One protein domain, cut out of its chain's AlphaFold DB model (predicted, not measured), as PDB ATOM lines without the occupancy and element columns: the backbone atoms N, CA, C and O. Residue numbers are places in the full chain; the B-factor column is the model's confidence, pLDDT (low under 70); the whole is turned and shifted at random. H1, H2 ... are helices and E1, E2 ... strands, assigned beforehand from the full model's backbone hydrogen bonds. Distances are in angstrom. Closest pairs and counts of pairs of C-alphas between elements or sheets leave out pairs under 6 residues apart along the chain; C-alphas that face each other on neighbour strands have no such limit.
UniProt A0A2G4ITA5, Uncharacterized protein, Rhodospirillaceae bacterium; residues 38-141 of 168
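Overview. This is residues 38 to 141 of the 168 residues of an uncharacterized protein of Rhodospirillaceae bacterium (UniProt A0A2G4ITA5). A strongly twisted, five-stranded sheet forms the body, with helix H1 packed along one face over strand E4. A second helix, H2, lies over edge strand E5, far from H1, and the long loop of residues 116 to 130 leads from it back into E5. The 104 printed residues include two named helices and five named strands, in the order E1, H1, E2, E3, E4, H2, E5. The mixed sheet has the order E2, E3, E4, E1, E5, with E4 and E1 parallel and the other neighbours antiparallel; the class is mixed, helices and strands. The whole is compact, with a radius of gyration of the C-alphas of 14.1 A and spans of 40 by 29 by 25 A.

Along the chain. After residues 38 to 47, E1 takes residues 48 to 54, 19.3 A long, beginning at C-alpha 48 at (-33.489, 11.165, -19.191). H1 takes residues 57 to 66 and measures 14.2 A. E2, residues 70 to 77, is 21.6 A long; E3, residues 80 to 86, 20.0 A; and E4, residues 92 to 97, 16.9 A. H2, residues 105 to 115, measures 15.3 A and begins at C-alpha 105 at (-18.775, 26.309, -8.393). E5, residues 131 to 139, is 21.2 A long and ends at C-alpha 139 at (-34.455, 13.996, -15.589).

Arrangement. E2, E3 and E4 form a meander, each strand the antiparallel neighbour of the one before, through the hairpins E2 and E3, and E3 and E4. N 75 and O 82 are 2.8 A apart, and N 83 and O 95 also 2.8 A, within hydrogen-bond range. E4 and E1 are parallel at 31 degrees, with N 52 and O 94 at 2.9 A. E1 and E5 are antiparallel at 156 degrees, with N 49 and O 138 at 2.9 A. E1, H1 and E2 make a split strand-helix-strand unit, a helix between two strands of one sheet that are not neighbours, with E3 and E4 between them in the sheet, and its crossover is right-handed. H1 and the sheet make two layers, a helix on one face of a sheet, at a height over the sheet of 7.3 A. H1 runs along the strands, at 15 degrees to E4 on the local plane; their closest C-alphas, of Leu 57 and Gln 97, are 5.4 A apart. H2 is on the sheet over E5, at a height of 10.3 A; their closest C-alphas, of Trp 114 and Gln 132, are 6.7 A apart. H1 and H2 are apart. In both helices every O i to N i+4 pair is within hydrogen-bond range.

Size, cuts and confidence. The two farthest C-alphas, of Pro 38 and Ala 116, are 41.0 A apart. The printed part has no cut. The link from H2 to E5, 15 residues, is long. The mean pLDDT of the printed part is 87.2, and residue 41 is under 70.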
ATOM      1  N   PRO A  38     -38.810   1.948 -28.406       70.44
ATOM      2  CA  PRO A  38     -38.415   2.929 -29.405       70.44
ATOM      3  C   PRO A  38     -37.778   4.173 -28.752       70.44
ATOM      4  O   PRO A  38     -38.172   4.561 -27.652       70.44
ATOM      5  N   PRO A  39     -36.824   4.837 -29.429       73.31
ATOM      6  CA  PRO A  39     -36.266   6.106 -28.969       73.31
ATOM      7  C   PRO A  39     -37.326   7.213 -28.930       73.31
ATOM      8  O   PRO A  39     -38.171   7.310 -29.823       73.31
ATOM      9  N   VAL A  40     -37.245   8.090 -27.929       76.81
ATOM     10  CA  VAL A  40     -38.149   9.240 -27.788       76.81
ATOM     11  C   VAL A  40     -37.707  10.387 -28.702       76.81
ATOM     12  O   VAL A  40     -36.516  10.687 -28.838       76.81
ATOM     13  N   SER A  41     -38.668  11.045 -29.356       69.06
ATOM     14  CA  SER A  41     -38.371  12.122 -30.294       69.06
ATOM     15  C   SER A  41     -38.160  13.475 -29.599       69.06
ATOM     16  O   SER A  41     -37.143  14.130 -29.806       69.06
ATOM     17  N   ASP A  42     -39.075  13.930 -28.769       78.44
ATOM     18  CA  ASP A  42     -39.030  15.301 -28.267       78.44
ATOM     19  C   ASP A  42     -38.237  15.412 -26.937       78.44
ATOM     20  O   ASP A  42     -38.542  14.683 -25.988       78.44
ATOM     21  N   PRO A  43     -37.231  16.315 -26.835       74.75
ATOM     22  CA  PRO A  43     -36.544  16.617 -25.576       74.75
ATOM     23  C   PRO A  43     -37.465  16.937 -24.397       74.75
ATOM     24  O   PRO A  43     -37.096  16.677 -23.255       74.75
ATOM     25  N   SER A  44     -38.652  17.490 -24.656       75.38
ATOM     26  CA  SER A  44     -39.626  17.854 -23.626       75.38
ATOM     27  C   SER A  44     -40.284  16.642 -22.943       75.38
ATOM     28  O   SER A  44     -40.782  16.759 -21.819       75.38
ATOM     29  N   VAL A  45     -40.241  15.473 -23.592       80.94
ATOM     30  CA  VAL A  45     -40.828  14.207 -23.118       80.94
ATOM     31  C   VAL A  45     -39.790  13.098 -22.923       80.94
ATOM     32  O   VAL A  45     -40.145  11.991 -22.526       80.94
ATOM     33  N   ALA A  46     -38.507  13.364 -23.178       82.00
ATOM     34  CA  ALA A  46     -37.438  12.417 -22.884       82.00
ATOM     35  C   ALA A  46     -37.261  12.271 -21.363       82.00
ATOM     36  O   ALA A  46     -36.968  13.244 -20.669       82.00
ATOM     37  N   GLU A  47     -37.397  11.047 -20.848       81.88
ATOM     38  CA  GLU A  47     -37.296  10.759 -19.407       81.88
ATOM     39  C   GLU A  47     -35.927  11.137 -18.825       81.88
ATOM     40  O   GLU A  47     -35.823  11.630 -17.703       81.88
ATOM     41  N   CYS A  48     -34.863  10.924 -19.604       85.31
ATOM     42  CA  CYS A  48     -33.489  11.165 -19.191       85.31
ATOM     43  C   CYS A  48     -32.645  11.620 -20.384       85.31
ATOM     44  O   CYS A  48     -32.533  10.910 -21.382       85.31
ATOM     45  N   THR A  49     -32.029  12.797 -20.274       87.94
ATOM     46  CA  THR A  49     -31.154  13.358 -21.313       87.94
ATOM     47  C   THR A  49     -29.796  13.718 -20.728       87.94
ATOM     48  O   THR A  49     -29.703  14.493 -19.774       87.94
ATOM     49  N   GLN A  50     -28.722  13.189 -21.312       90.50
ATOM     50  CA  GLN A  50     -27.351  13.545 -20.937       90.50
ATOM     51  C   GLN A  50     -26.933  14.833 -21.651       90.50
ATOM     52  O   GLN A  50     -27.179  14.978 -22.851       90.50
ATOM     53  N   ILE A  51     -26.295  15.762 -20.936       91.88
ATOM     54  CA  ILE A  51     -25.851  17.039 -21.504       91.88
ATOM     55  C   ILE A  51     -24.349  17.213 -21.283       91.88
ATOM     56  O   ILE A  51     -23.873  17.406 -20.162       91.88
ATOM     57  N   PHE A  52     -23.598  17.168 -22.381       93.25
ATOM     58  CA  PHE A  52     -22.145  17.311 -22.397       93.25
ATOM     59  C   PHE A  52     -21.752  18.779 -22.501       93.25
ATOM     60  O   PHE A  52     -22.320  19.524 -23.302       93.25
ATOM     61  N   ARG A  53     -20.749  19.196 -21.724       93.06
ATOM     62  CA  ARG A  53     -20.124  20.513 -21.884       93.06
ATOM     63  C   ARG A  53     -19.059  20.436 -22.966       93.06
ATOM     64  O   ARG A  53     -18.209  19.547 -22.929       93.06
ATOM     65  N   VAL A  54     -19.084  21.375 -23.906       94.31
ATOM     66  CA  VAL A  54     -18.156  21.394 -25.045       94.31
ATOM     67  C   VAL A  54     -17.476  22.748 -25.233       94.31
ATOM     68  O   VAL A  54     -18.068  23.799 -24.971       94.31
ATOM     69  N   ARG A  55     -16.224  22.711 -25.699       91.06
ATOM     70  CA  ARG A  55     -15.458  23.878 -26.162       91.06
ATOM     71  C   ARG A  55     -15.600  23.942 -27.681       91.06
ATOM     72  O   ARG A  55     -15.271  22.969 -28.347       91.06
ATOM     73  N   ASP A  56     -16.099  25.069 -28.186       92.25
ATOM     74  CA  ASP A  56     -16.525  25.262 -29.584       92.25
ATOM     75  C   ASP A  56     -17.767  24.434 -29.972       92.25
ATOM     76  O   ASP A  56     -17.700  23.399 -30.634       92.25
ATOM     77  N   LEU A  57     -18.933  24.898 -29.512       94.81
ATOM     78  CA  LEU A  57     -20.207  24.217 -29.747       94.81
ATOM     79  C   LEU A  57     -20.491  24.016 -31.240       94.81
ATOM     80  O   LEU A  57     -20.928  22.935 -31.626       94.81
ATOM     81  N   ASP A  58     -20.238  25.025 -32.069       94.75
ATOM     82  CA  ASP A  58     -20.577  24.974 -33.490       94.75
ATOM     83  C   ASP A  58     -19.681  23.976 -34.237       94.75
ATOM     84  O   ASP A  58     -20.191  23.176 -35.028       94.75
ATOM     85  N   ALA A  59     -18.378  23.933 -33.929       94.00
ATOM     86  CA  ALA A  59     -17.485  22.927 -34.498       94.00
ATOM     87  C   ALA A  59     -17.877  21.503 -34.081       94.00
ATOM     88  O   ALA A  59     -17.904  20.602 -34.923       94.00
ATOM     89  N   VAL A  60     -18.229  21.285 -32.806       94.81
ATOM     90  CA  VAL A  60     -18.653  19.954 -32.343       94.81
ATOM     91  C   VAL A  60     -19.980  19.551 -32.972       94.81
ATOM     92  O   VAL A  60     -20.112  18.410 -33.405       94.81
ATOM     93  N   VAL A  61     -20.944  20.469 -33.080       95.19
ATOM     94  CA  VAL A  61     -22.215  20.221 -33.776       95.19
ATOM     95  C   VAL A  61     -21.954  19.820 -35.227       95.19
ATOM     96  O   VAL A  61     -22.446  18.783 -35.670       95.19
ATOM     97  N   ALA A  62     -21.130  20.575 -35.957       93.19
ATOM     98  CA  ALA A  62     -20.773  20.239 -37.334       93.19
ATOM     99  C   ALA A  62     -20.107  18.854 -37.434       93.19
ATOM    100  O   ALA A  62     -20.467  18.051 -38.297       93.19
ATOM    101  N   GLN A  63     -19.191  18.541 -36.512       92.12
ATOM    102  CA  GLN A  63     -18.529  17.242 -36.447       92.12
ATOM    103  C   GLN A  63     -19.533  16.104 -36.233       92.12
ATOM    104  O   GLN A  63     -19.511  15.132 -36.990       92.12
ATOM    105  N   VAL A  64     -20.426  16.202 -35.243       92.38
ATOM    106  CA  VAL A  64     -21.379  15.116 -34.962       92.38
ATOM    107  C   VAL A  64     -22.394  14.944 -36.096       92.38
ATOM    108  O   VAL A  64     -22.731  13.814 -36.449       92.38
ATOM    109  N   LEU A  65     -22.831  16.036 -36.731       92.62
ATOM    110  CA  LEU A  65     -23.710  15.971 -37.900       92.62
ATOM    111  C   LEU A  65     -23.017  15.267 -39.077       92.62
ATOM    112  O   LEU A  65     -23.635  14.444 -39.750       92.62
ATOM    113  N   SER A  66     -21.717  15.509 -39.284       91.56
ATOM    114  CA  SER A  66     -20.949  14.871 -40.366       91.56
ATOM    115  C   SER A  66     -20.832  13.345 -40.240       91.56
ATOM    116  O   SER A  66     -20.617  12.666 -41.242       91.56
ATOM    117  N   VAL A  67     -21.010  12.792 -39.034       89.69
ATOM    118  CA  VAL A  67     -20.958  11.341 -38.769       89.69
ATOM    119  C   VAL A  67     -22.344  10.690 -38.660       89.69
ATOM    120  O   VAL A  67     -22.447   9.529 -38.264       89.69
ATOM    121  N   GLY A  68     -23.408  11.411 -39.035       88.69
ATOM    122  CA  GLY A  68     -24.768  10.873 -39.147       88.69
ATOM    123  C   GLY A  68     -25.706  11.206 -37.986       88.69
ATOM    124  O   GLY A  68     -26.791  10.629 -37.914       88.69
ATOM    125  N   ALA A  69     -25.325  12.120 -37.086       91.00
ATOM    126  CA  ALA A  69     -26.278  12.692 -36.140       91.00
ATOM    127  C   ALA A  69     -27.309  13.574 -36.866       91.00
ATOM    128  O   ALA A  69     -27.052  14.093 -37.952       91.00
ATOM    129  N   SER A  70     -28.463  13.798 -36.241       89.38
ATOM    130  CA  SER A  70     -29.448  14.782 -36.712       89.38
ATOM    131  C   SER A  70     -29.731  15.831 -35.641       89.38
ATOM    132  O   SER A  70     -29.728  15.534 -34.447       89.38
ATOM    133  N   SER A  71     -29.949  17.079 -36.056       79.88
ATOM    134  CA  SER A  71     -30.332  18.163 -35.149       79.88
ATOM    135  C   SER A  71     -31.790  18.010 -34.727       79.88
ATOM    136  O   SER A  71     -32.652  17.805 -35.583       79.88
ATOM    137  N   ALA A  72     -32.075  18.160 -33.434       74.69
ATOM    138  CA  ALA A  72     -33.438  18.161 -32.915       74.69
ATOM    139  C   ALA A  72     -33.914  19.588 -32.613       74.69
ATOM    140  O   ALA A  72     -34.857  20.065 -33.236       74.69
ATOM    141  N   VAL A  73     -33.262  20.265 -31.665       87.94
ATOM    142  CA  VAL A  73     -33.696  21.565 -31.125       87.94
ATOM    143  C   VAL A  73     -32.474  22.345 -30.641       87.94
ATOM    144  O   VAL A  73     -31.522  21.753 -30.135       87.94
ATOM    145  N   GLN A  74     -32.501  23.674 -30.752       89.94
ATOM    146  CA  GLN A  74     -31.557  24.552 -30.060       89.94
ATOM    147  C   GLN A  74     -32.296  25.365 -28.993       89.94
ATOM    148  O   GLN A  74     -33.321  25.978 -29.275       89.94
ATOM    149  N   GLU A  75     -31.732  25.408 -27.790       90.25
ATOM    150  CA  GLU A  75     -32.193  26.231 -26.673       90.25
ATOM    151  C   GLU A  75     -31.115  27.257 -26.301       90.25
ATOM    152  O   GLU A  75     -29.912  27.015 -26.429       90.25
ATOM    153  N   THR A  76     -31.535  28.427 -25.822       86.00
ATOM    154  CA  THR A  76     -30.643  29.408 -25.190       86.00
ATOM    155  C   THR A  76     -31.284  29.872 -23.894       86.00
ATOM    156  O   THR A  76     -32.341  30.493 -23.915       86.00
ATOM    157  N   ILE A  77     -30.651  29.539 -22.768       78.00
ATOM    158  CA  ILE A  77     -31.123  29.877 -21.419       78.00
ATOM    159  C   ILE A  77     -29.982  30.595 -20.703       78.00
ATOM    160  O   ILE A  77     -28.865  30.077 -20.663       78.00
ATOM    161  N   HIS A  78     -30.251  31.790 -20.168       75.69
ATOM    162  CA  HIS A  78     -29.253  32.657 -19.520       75.69
ATOM    163  C   HIS A  78     -27.980  32.835 -20.363       75.69
ATOM    164  O   HIS A  78     -26.870  32.641 -19.881       75.69
ATOM    165  N   ASN A  79     -28.152  33.142 -21.655       80.88
ATOM    166  CA  ASN A  79     -27.072  33.295 -22.643       80.88
ATOM    167  C   ASN A  79     -26.207  32.046 -22.881       80.88
ATOM    168  O   ASN A  79     -25.197  32.126 -23.577       80.88
ATOM    169  N   VAL A  80     -26.604  30.876 -22.374       85.44
ATOM    170  CA  VAL A  80     -25.898  29.625 -22.648       85.44
ATOM    171  C   VAL A  80     -26.650  28.810 -23.688       85.44
ATOM    172  O   VAL A  80     -27.798  28.405 -23.482       85.44
ATOM    173  N   ARG A  81     -25.976  28.548 -24.811       93.06
ATOM    174  CA  ARG A  81     -26.498  27.736 -25.911       93.06
ATOM    175  C   ARG A  81     -26.410  26.251 -25.574       93.06
ATOM    176  O   ARG A  81     -25.360  25.760 -25.156       93.06
ATOM    177  N   THR A  82     -27.509  25.543 -25.804       94.44
ATOM    178  CA  THR A  82     -27.562  24.079 -25.796       94.44
ATOM    179  C   THR A  82     -28.181  23.601 -27.102       94.44
ATOM    180  O   THR A  82     -29.244  24.079 -27.491       94.44
ATOM    181  N   VAL A  83     -27.526  22.670 -27.788       94.69
ATOM    182  CA  VAL A  83     -28.041  22.032 -29.003       94.69
ATOM    183  C   VAL A  83     -28.338  20.575 -28.686       94.69
ATOM    184  O   VAL A  83     -27.453  19.832 -28.268       94.69
ATOM    185  N   PHE A  84     -29.587  20.174 -28.883       93.94
ATOM    186  CA  PHE A  84     -30.032  18.796 -28.753       93.94
ATOM    187  C   PHE A  84     -29.922  18.086 -30.096       93.94
ATOM    188  O   PHE A  84     -30.376  18.591 -31.130       93.94
ATOM    189  N   LEU A  85     -29.311  16.908 -30.073       93.19
ATOM    190  CA  LEU A  85     -29.008  16.095 -31.244       93.19
ATOM    191  C   LEU A  85     -29.455  14.657 -31.017       93.19
ATOM    192  O   LEU A  85     -29.615  14.211 -29.880       93.19
ATOM    193  N   ARG A  86     -29.606  13.929 -32.119       89.81
ATOM    194  CA  ARG A  86     -29.805  12.484 -32.118       89.81
ATOM    195  C   ARG A  86     -28.610  11.769 -32.684       89.81
ATOM    196  O   ARG A  86     -28.067  12.210 -33.694       89.81
ATOM    197  N   ASP A  87     -28.279  10.627 -32.106       87.88
ATOM    198  CA  ASP A  87     -27.349   9.696 -32.731       87.88
ATOM    199  C   ASP A  87     -28.009   8.868 -33.855       87.88
ATOM    200  O   ASP A  87     -29.185   9.035 -34.191       87.88
ATOM    201  N   SER A  88     -27.241   7.944 -34.437       83.19
ATOM    202  CA  SER A  88     -27.677   7.088 -35.546       83.19
ATOM    203  C   SER A  88     -28.814   6.120 -35.201       83.19
ATOM    204  O   SER A  88     -29.374   5.506 -36.105       83.19
ATOM    205  N   VAL A  89     -29.121   5.922 -33.915       79.12
ATOM    206  CA  VAL A  89     -30.224   5.065 -33.456       79.12
ATOM    207  C   VAL A  89     -31.364   5.876 -32.845       79.12
ATOM    208  O   VAL A  89     -32.304   5.293 -32.321       79.12
ATOM    209  N   GLY A  90     -31.317   7.208 -32.948       79.50
ATOM    210  CA  GLY A  90     -32.379   8.111 -32.513       79.50
ATOM    211  C   GLY A  90     -32.293   8.555 -31.052       79.50
ATOM    212  O   GLY A  90     -33.179   9.295 -30.620       79.50
ATOM    213  N   HIS A  91     -31.255   8.151 -30.305       84.12
ATOM    214  CA  HIS A  91     -31.079   8.536 -28.901       84.12
ATOM    215  C   HIS A  91     -30.771  10.025 -28.777       84.12
ATOM    216  O   HIS A  91     -29.909  10.545 -29.489       84.12
ATOM    217  N   LEU A  92     -31.463  10.701 -27.862       88.56
ATOM    218  CA  LEU A  92     -31.368  12.142 -27.670       88.56
ATOM    219  C   LEU A  92     -30.300  12.506 -26.627       88.56
ATOM    220  O   LEU A  92     -30.291  11.981 -25.515       88.56
ATOM    221  N   TYR A  93     -29.445  13.470 -26.961       91.56
ATOM    222  CA  TYR A  93     -28.472  14.063 -26.042       91.56
ATOM    223  C   TYR A  93     -28.304  15.564 -26.311       91.56
ATOM    224  O   TYR A  93     -28.678  16.066 -27.373       91.56
ATOM    225  N   GLY A  94     -27.740  16.294 -25.349       93.69
ATOM    226  CA  GLY A  94     -27.448  17.721 -25.480       93.69
ATOM    227  C   GLY A  94     -25.952  18.026 -25.521       93.69
ATOM    228  O   GLY A  94     -25.154  17.414 -24.810       93.69
ATOM    229  N   LEU A  95     -25.586  19.023 -26.319       95.00
ATOM    230  CA  LEU A  95     -24.292  19.692 -26.294       95.00
ATOM    231  C   LEU A  95     -24.490  21.112 -25.780       95.00
ATOM    232  O   LEU A  95     -25.175  21.912 -26.412       95.00
ATOM    233  N   ARG A  96     -23.896  21.430 -24.634       94.50
ATOM    234  CA  ARG A  96     -23.965  22.754 -24.021       94.50
ATOM    235  C   ARG A  96     -22.630  23.459 -24.157       94.50
ATOM    236  O   ARG A  96     -21.588  22.905 -23.802       94.50
ATOM    237  N   GLN A  97     -22.667  24.699 -24.629       94.19
ATOM    238  CA  GLN A  97     -21.473  25.526 -24.707       94.19
ATOM    239  C   GLN A  97     -20.903  25.748 -23.302       94.19
ATOM    240  O   GLN A  97     -21.610  26.194 -22.393       94.19
ATOM    241  N   ALA A  98     -19.624  25.422 -23.119       90.88
ATOM    242  CA  ALA A  98     -18.901  25.806 -21.921       90.88
ATOM    243  C   ALA A  98     -18.758  27.332 -21.885       90.88
ATOM    244  O   ALA A  98     -18.393  27.960 -22.877       90.88
ATOM    245  N   HIS A  99     -19.053  27.907 -20.725       82.38
ATOM    246  CA  HIS A  99     -18.951  29.331 -20.455       82.38
ATOM    247  C   HIS A  99     -18.034  29.525 -19.253       82.38
ATOM    248  O   HIS A  99     -18.243  28.870 -18.224       82.38
ATOM    249  N   ASP A 100     -17.029  30.381 -19.412       77.69
ATOM    250  CA  ASP A 100     -15.986  30.596 -18.408       77.69
ATOM    251  C   ASP A 100     -16.434  31.546 -17.295       77.69
ATOM    252  O   ASP A 100     -16.050  31.341 -16.148       77.69
ATOM    253  N   ASP A 101     -17.357  32.473 -17.568       81.12
ATOM    254  CA  ASP A 101     -17.822  33.446 -16.565       81.12
ATOM    255  C   ASP A 101     -19.035  32.935 -15.761       81.12
ATOM    256  O   ASP A 101     -19.883  33.700 -15.312       81.12
ATOM    257  N   SER A 102     -19.187  31.613 -15.625       82.25
ATOM    258  CA  SER A 102     -20.265  31.046 -14.809       82.25
ATOM    259  C   SER A 102     -19.944  31.195 -13.316       82.25
ATOM    260  O   SER A 102     -18.917  30.670 -12.892       82.25
ATOM    261  N   PRO A 103     -20.858  31.726 -12.484       81.62
ATOM    262  CA  PRO A 103     -20.644  31.831 -11.037       81.62
ATOM    263  C   PRO A 103     -20.764  30.485 -10.296       81.62
ATOM    264  O   PRO A 103     -20.309  30.349  -9.165       81.62
ATOM    265  N   LEU A 104     -21.367  29.469 -10.924       82.06
ATOM    266  CA  LEU A 104     -21.567  28.152 -10.315       82.06
ATOM    267  C   LEU A 104     -20.240  27.409 -10.073       82.06
ATOM    268  O   LEU A 104     -19.465  27.197 -11.011       82.06
ATOM    269  N   ALA A 105     -20.021  26.940  -8.841       84.50
ATOM    270  CA  ALA A 105     -18.775  26.309  -8.393       84.50
ATOM    271  C   ALA A 105     -18.333  25.118  -9.263       84.50
ATOM    272  O   ALA A 105     -17.160  25.006  -9.615       84.50
ATOM    273  N   GLN A 106     -19.270  24.267  -9.688       83.81
ATOM    274  CA  GLN A 106     -18.980  23.129 -10.564       83.81
ATOM    275  C   GLN A 106     -18.463  23.556 -11.946       83.81
ATOM    276  O   GLN A 106     -17.640  22.867 -12.546       83.81
ATOM    277  N   ASN A 107     -18.904  24.709 -12.454       86.38
ATOM    278  CA  ASN A 107     -18.440  25.222 -13.740       86.38
ATOM    279  C   ASN A 107     -17.047  25.847 -13.613       86.38
ATOM    280  O   ASN A 107     -16.220  25.646 -14.504       86.38
ATOM    281  N   LEU A 108     -16.781  26.544 -12.502       88.50
ATOM    282  CA  LEU A 108     -15.452  27.065 -12.171       88.50
ATOM    283  C   LEU A 108     -14.435  25.925 -12.040       88.50
ATOM    284  O   LEU A 108     -13.349  25.995 -12.613       88.50
ATOM    285  N   GLU A 109     -14.807  24.839 -11.360       88.38
ATOM    286  CA  GLU A 109     -13.958  23.656 -11.229       88.38
ATOM    287  C   GLU A 109     -13.705  22.973 -12.579       88.38
ATOM    288  O   GLU A 109     -12.558  22.678 -12.918       88.38
ATOM    289  N   ALA A 110     -14.748  22.788 -13.396       88.62
ATOM    290  CA  ALA A 110     -14.599  22.221 -14.734       88.62
ATOM    291  C   ALA A 110     -13.672  23.076 -15.620       88.62
ATOM    292  O   ALA A 110     -12.861  22.539 -16.381       88.62
ATOM    293  N   ALA A 111     -13.763  24.408 -15.534       90.25
ATOM    294  CA  ALA A 111     -12.873  25.323 -16.245       90.25
ATOM    295  C   ALA A 111     -11.428  25.225 -15.737       90.25
ATOM    296  O   ALA A 111     -10.504  25.111 -16.543       90.25
ATOM    297  N   ARG A 112     -11.226  25.193 -14.413       90.94
ATOM    298  CA  ARG A 112      -9.906  25.022 -13.791       90.94
ATOM    299  C   ARG A 112      -9.239  23.722 -14.234       90.94
ATOM    300  O   ARG A 112      -8.106  23.757 -14.712       90.94
ATOM    301  N   SER A 113      -9.946  22.600 -14.117       89.31
ATOM    302  CA  SER A 113      -9.455  21.277 -14.515       89.31
ATOM    303  C   SER A 113      -9.112  21.230 -16.006       89.31
ATOM    304  O   SER A 113      -8.031  20.774 -16.382       89.31
ATOM    305  N   TRP A 114      -9.967  21.804 -16.856       90.31
ATOM    306  CA  TRP A 114      -9.702  21.917 -18.289       90.31
ATOM    307  C   TRP A 114      -8.439  22.721 -18.607       90.31
ATOM    308  O   TRP A 114      -7.606  22.281 -19.399       90.31
ATOM    309  N   ASN A 115      -8.276  23.890 -17.982       91.25
ATOM    310  CA  ASN A 115      -7.125  24.768 -18.196       91.25
ATOM    311  C   ASN A 115      -5.819  24.142 -17.687       91.25
ATOM    312  O   ASN A 115      -4.756  24.404 -18.243       91.25
ATOM    313  N   ALA A 116      -5.900  23.266 -16.683       91.38
ATOM    314  CA  ALA A 116      -4.788  22.427 -16.243       91.38
ATOM    315  C   ALA A 116      -4.478  21.261 -17.210       91.38
ATOM    316  O   ALA A 116      -3.545  20.496 -16.974       91.38
ATOM    317  N   GLY A 117      -5.249  21.108 -18.292       89.25
ATOM    318  CA  GLY A 117      -5.097  20.049 -19.287       89.25
ATOM    319  C   GLY A 117      -5.755  18.722 -18.902       89.25
ATOM    320  O   GLY A 117      -5.598  17.740 -19.630       89.25
ATOM    321  N   ALA A 118      -6.502  18.668 -17.794       87.19
ATOM    322  CA  ALA A 118      -7.202  17.459 -17.384       87.19
ATOM    323  C   ALA A 118      -8.406  17.197 -18.303       87.19
ATOM    324  O   ALA A 118      -9.244  18.072 -18.528       87.19
ATOM    325  N   ARG A 119      -8.484  15.975 -18.843       85.06
ATOM    326  CA  ARG A 119      -9.567  15.501 -19.735       85.06
ATOM    327  C   ARG A 119     -10.116  14.131 -19.327       85.06
ATOM    328  O   ARG A 119     -10.708  13.420 -20.133       85.06
ATOM    329  N   GLY A 120      -9.846  13.727 -18.093       84.56
ATOM    330  CA  GLY A 120     -10.182  12.423 -17.535       84.56
ATOM    331  C   GLY A 120      -9.346  12.139 -16.292       84.56
ATOM    332  O   GLY A 120      -8.427  12.895 -15.966       84.56
ATOM    333  N   LEU A 121      -9.661  11.046 -15.603       83.00
ATOM    334  CA  LEU A 121      -8.890  10.596 -14.443       83.00
ATOM    335  C   LEU A 121      -7.633   9.826 -14.853       83.00
ATOM    336  O   LEU A 121      -7.582   9.182 -15.901       83.00
ATOM    337  N   ALA A 122      -6.623   9.851 -13.983       83.56
ATOM    338  CA  ALA A 122      -5.408   9.069 -14.167       83.56
ATOM    339  C   ALA A 122      -5.732   7.570 -14.311       83.56
ATOM    340  O   ALA A 122      -6.480   7.005 -13.517       83.56
ATOM    341  N   GLY A 123      -5.157   6.928 -15.331       85.44
ATOM    342  CA  GLY A 123      -5.393   5.513 -15.628       85.44
ATOM    343  C   GLY A 123      -6.677   5.219 -16.412       85.44
ATOM    344  O   GLY A 123      -6.889   4.064 -16.779       85.44
ATOM    345  N   LEU A 124      -7.503   6.229 -16.716       86.69
ATOM    346  CA  LEU A 124      -8.663   6.098 -17.599       86.69
ATOM    347  C   LEU A 124      -8.406   6.768 -18.960       86.69
ATOM    348  O   LEU A 124      -7.598   7.697 -19.051       86.69
ATOM    349  N   PRO A 125      -9.082   6.322 -20.037       88.62
ATOM    350  CA  PRO A 125      -9.032   7.011 -21.322       88.62
ATOM    351  C   PRO A 125      -9.460   8.474 -21.190       88.62
ATOM    352  O   PRO A 125     -10.404   8.783 -20.473       88.62
ATOM    353  N   SER A 126      -8.809   9.382 -21.913       89.31
ATOM    354  CA  SER A 126      -9.243  10.782 -21.955       89.31
ATOM    355  C   SER A 126     -10.470  10.967 -22.846       89.31
ATOM    356  O   SER A 126     -10.644  10.264 -23.843       89.31
ATOM    357  N   LEU A 127     -11.290  11.961 -22.516       91.00
ATOM    358  CA  LEU A 127     -12.347  12.442 -23.395       91.00
ATOM    359  C   LEU A 127     -11.777  13.088 -24.673       91.00
ATOM    360  O   LEU A 127     -10.635  13.571 -24.673       91.00
ATOM    361  N   PRO A 128     -12.575  13.148 -25.760       90.88
ATOM    362  CA  PRO A 128     -12.253  13.954 -26.932       90.88
ATOM    363  C   PRO A 128     -11.904  15.399 -26.561       90.88
ATOM    364  O   PRO A 128     -12.507  15.989 -25.670       90.88
ATOM    365  N   SER A 129     -10.965  16.006 -27.290       91.19
ATOM    366  CA  SER A 129     -10.420  17.342 -26.995       91.19
ATOM    367  C   SER A 129     -11.408  18.503 -27.094       91.19
ATOM    368  O   SER A 129     -11.027  19.636 -26.817       91.19
ATOM    369  N   SER A 130     -12.629  18.253 -27.545       92.06
ATOM    370  CA  SER A 130     -13.710  19.230 -27.640       92.06
ATOM    371  C   SER A 130     -14.784  19.033 -26.566       92.06
ATOM    372  O   SER A 130     -15.581  19.939 -26.324       92.06
ATOM    373  N   ILE A 131     -14.787  17.884 -25.880       92.44
ATOM    374  CA  ILE A 131     -15.698  17.576 -24.777       92.44
ATOM    375  C   ILE A 131     -14.963  17.848 -23.466       92.44
ATOM    376  O   ILE A 131     -13.940  17.231 -23.179       92.44
ATOM    377  N   GLN A 132     -15.498  18.767 -22.664       90.69
ATOM    378  CA  GLN A 132     -14.946  19.109 -21.356       90.69
ATOM    379  C   GLN A 132     -15.250  18.005 -20.338       90.69
ATOM    380  O   GLN A 132     -14.333  17.430 -19.761       90.69
ATOM    381  N   ASN A 133     -16.536  17.707 -20.141       89.50
ATOM    382  CA  ASN A 133     -17.054  16.673 -19.245       89.50
ATOM    383  C   ASN A 133     -18.559  16.443 -19.494       89.50
ATOM    384  O   ASN A 133     -19.201  17.168 -20.267       89.50
ATOM    385  N   LEU A 134     -19.146  15.452 -18.814       89.56
ATOM    386  CA  LEU A 134     -20.592  15.421 -18.591       89.56
ATOM    387  C   LEU A 134     -20.965  16.595 -17.678       89.56
ATOM    388  O   LEU A 134     -20.541  16.647 -16.529       89.56
ATOM    389  N   GLY A 135     -21.757  17.537 -18.191       85.50
ATOM    390  CA  GLY A 135     -22.184  18.692 -17.411       85.50
ATOM    391  C   GLY A 135     -23.240  18.318 -16.382       85.50
ATOM    392  O   GLY A 135     -23.099  18.632 -15.206       85.50
ATOM    393  N   TYR A 136     -24.318  17.688 -16.845       85.69
ATOM    394  CA  TYR A 136     -25.411  17.212 -16.000       85.69
ATOM    395  C   TYR A 136     -26.320  16.249 -16.773       85.69
ATOM    396  O   TYR A 136     -26.279  16.160 -18.004       85.69
ATOM    397  N   VAL A 137     -27.164  15.537 -16.028       88.25
ATOM    398  CA  VAL A 137     -28.273  14.741 -16.557       88.25
ATOM    399  C   VAL A 137     -29.567  15.491 -16.265       88.25
ATOM    400  O   VAL A 137     -29.794  15.927 -15.140       88.25
ATOM    401  N   ARG A 138     -30.411  15.665 -17.282       86.50
ATOM    402  CA  ARG A 138     -31.759  16.216 -17.129       86.50
ATOM    403  C   ARG A 138     -32.730  15.049 -16.996       86.50
ATOM    404  O   ARG A 138     -32.865  14.268 -17.936       86.50
ATOM    405  N   LEU A 139     -33.378  14.948 -15.840       85.62
ATOM    406  CA  LEU A 139     -34.455  13.996 -15.589       85.62
ATOM    407  C   LEU A 139     -35.799  14.701 -15.736       85.62
ATOM    408  O   LEU A 139     -35.975  15.816 -15.241       85.62
ATOM    409  N   ARG A 140     -36.743  14.051 -16.412       83.31
ATOM    410  CA  ARG A 140     -38.137  14.483 -16.458       83.31
ATOM    411  C   ARG A 140     -38.916  13.677 -15.432       83.31
ATOM    412  O   ARG A 140     -38.925  12.453 -15.472       83.31
ATOM    413  N   VAL A 141     -39.560  14.383 -14.518       85.62
ATOM    414  CA  VAL A 141     -40.374  13.805 -13.450       85.62
ATOM    415  C   VAL A 141     -41.686  14.574 -13.358       85.62
ATOM    416  O   VAL A 141     -41.772  15.706 -13.838       85.62
TER     417      VAL A 141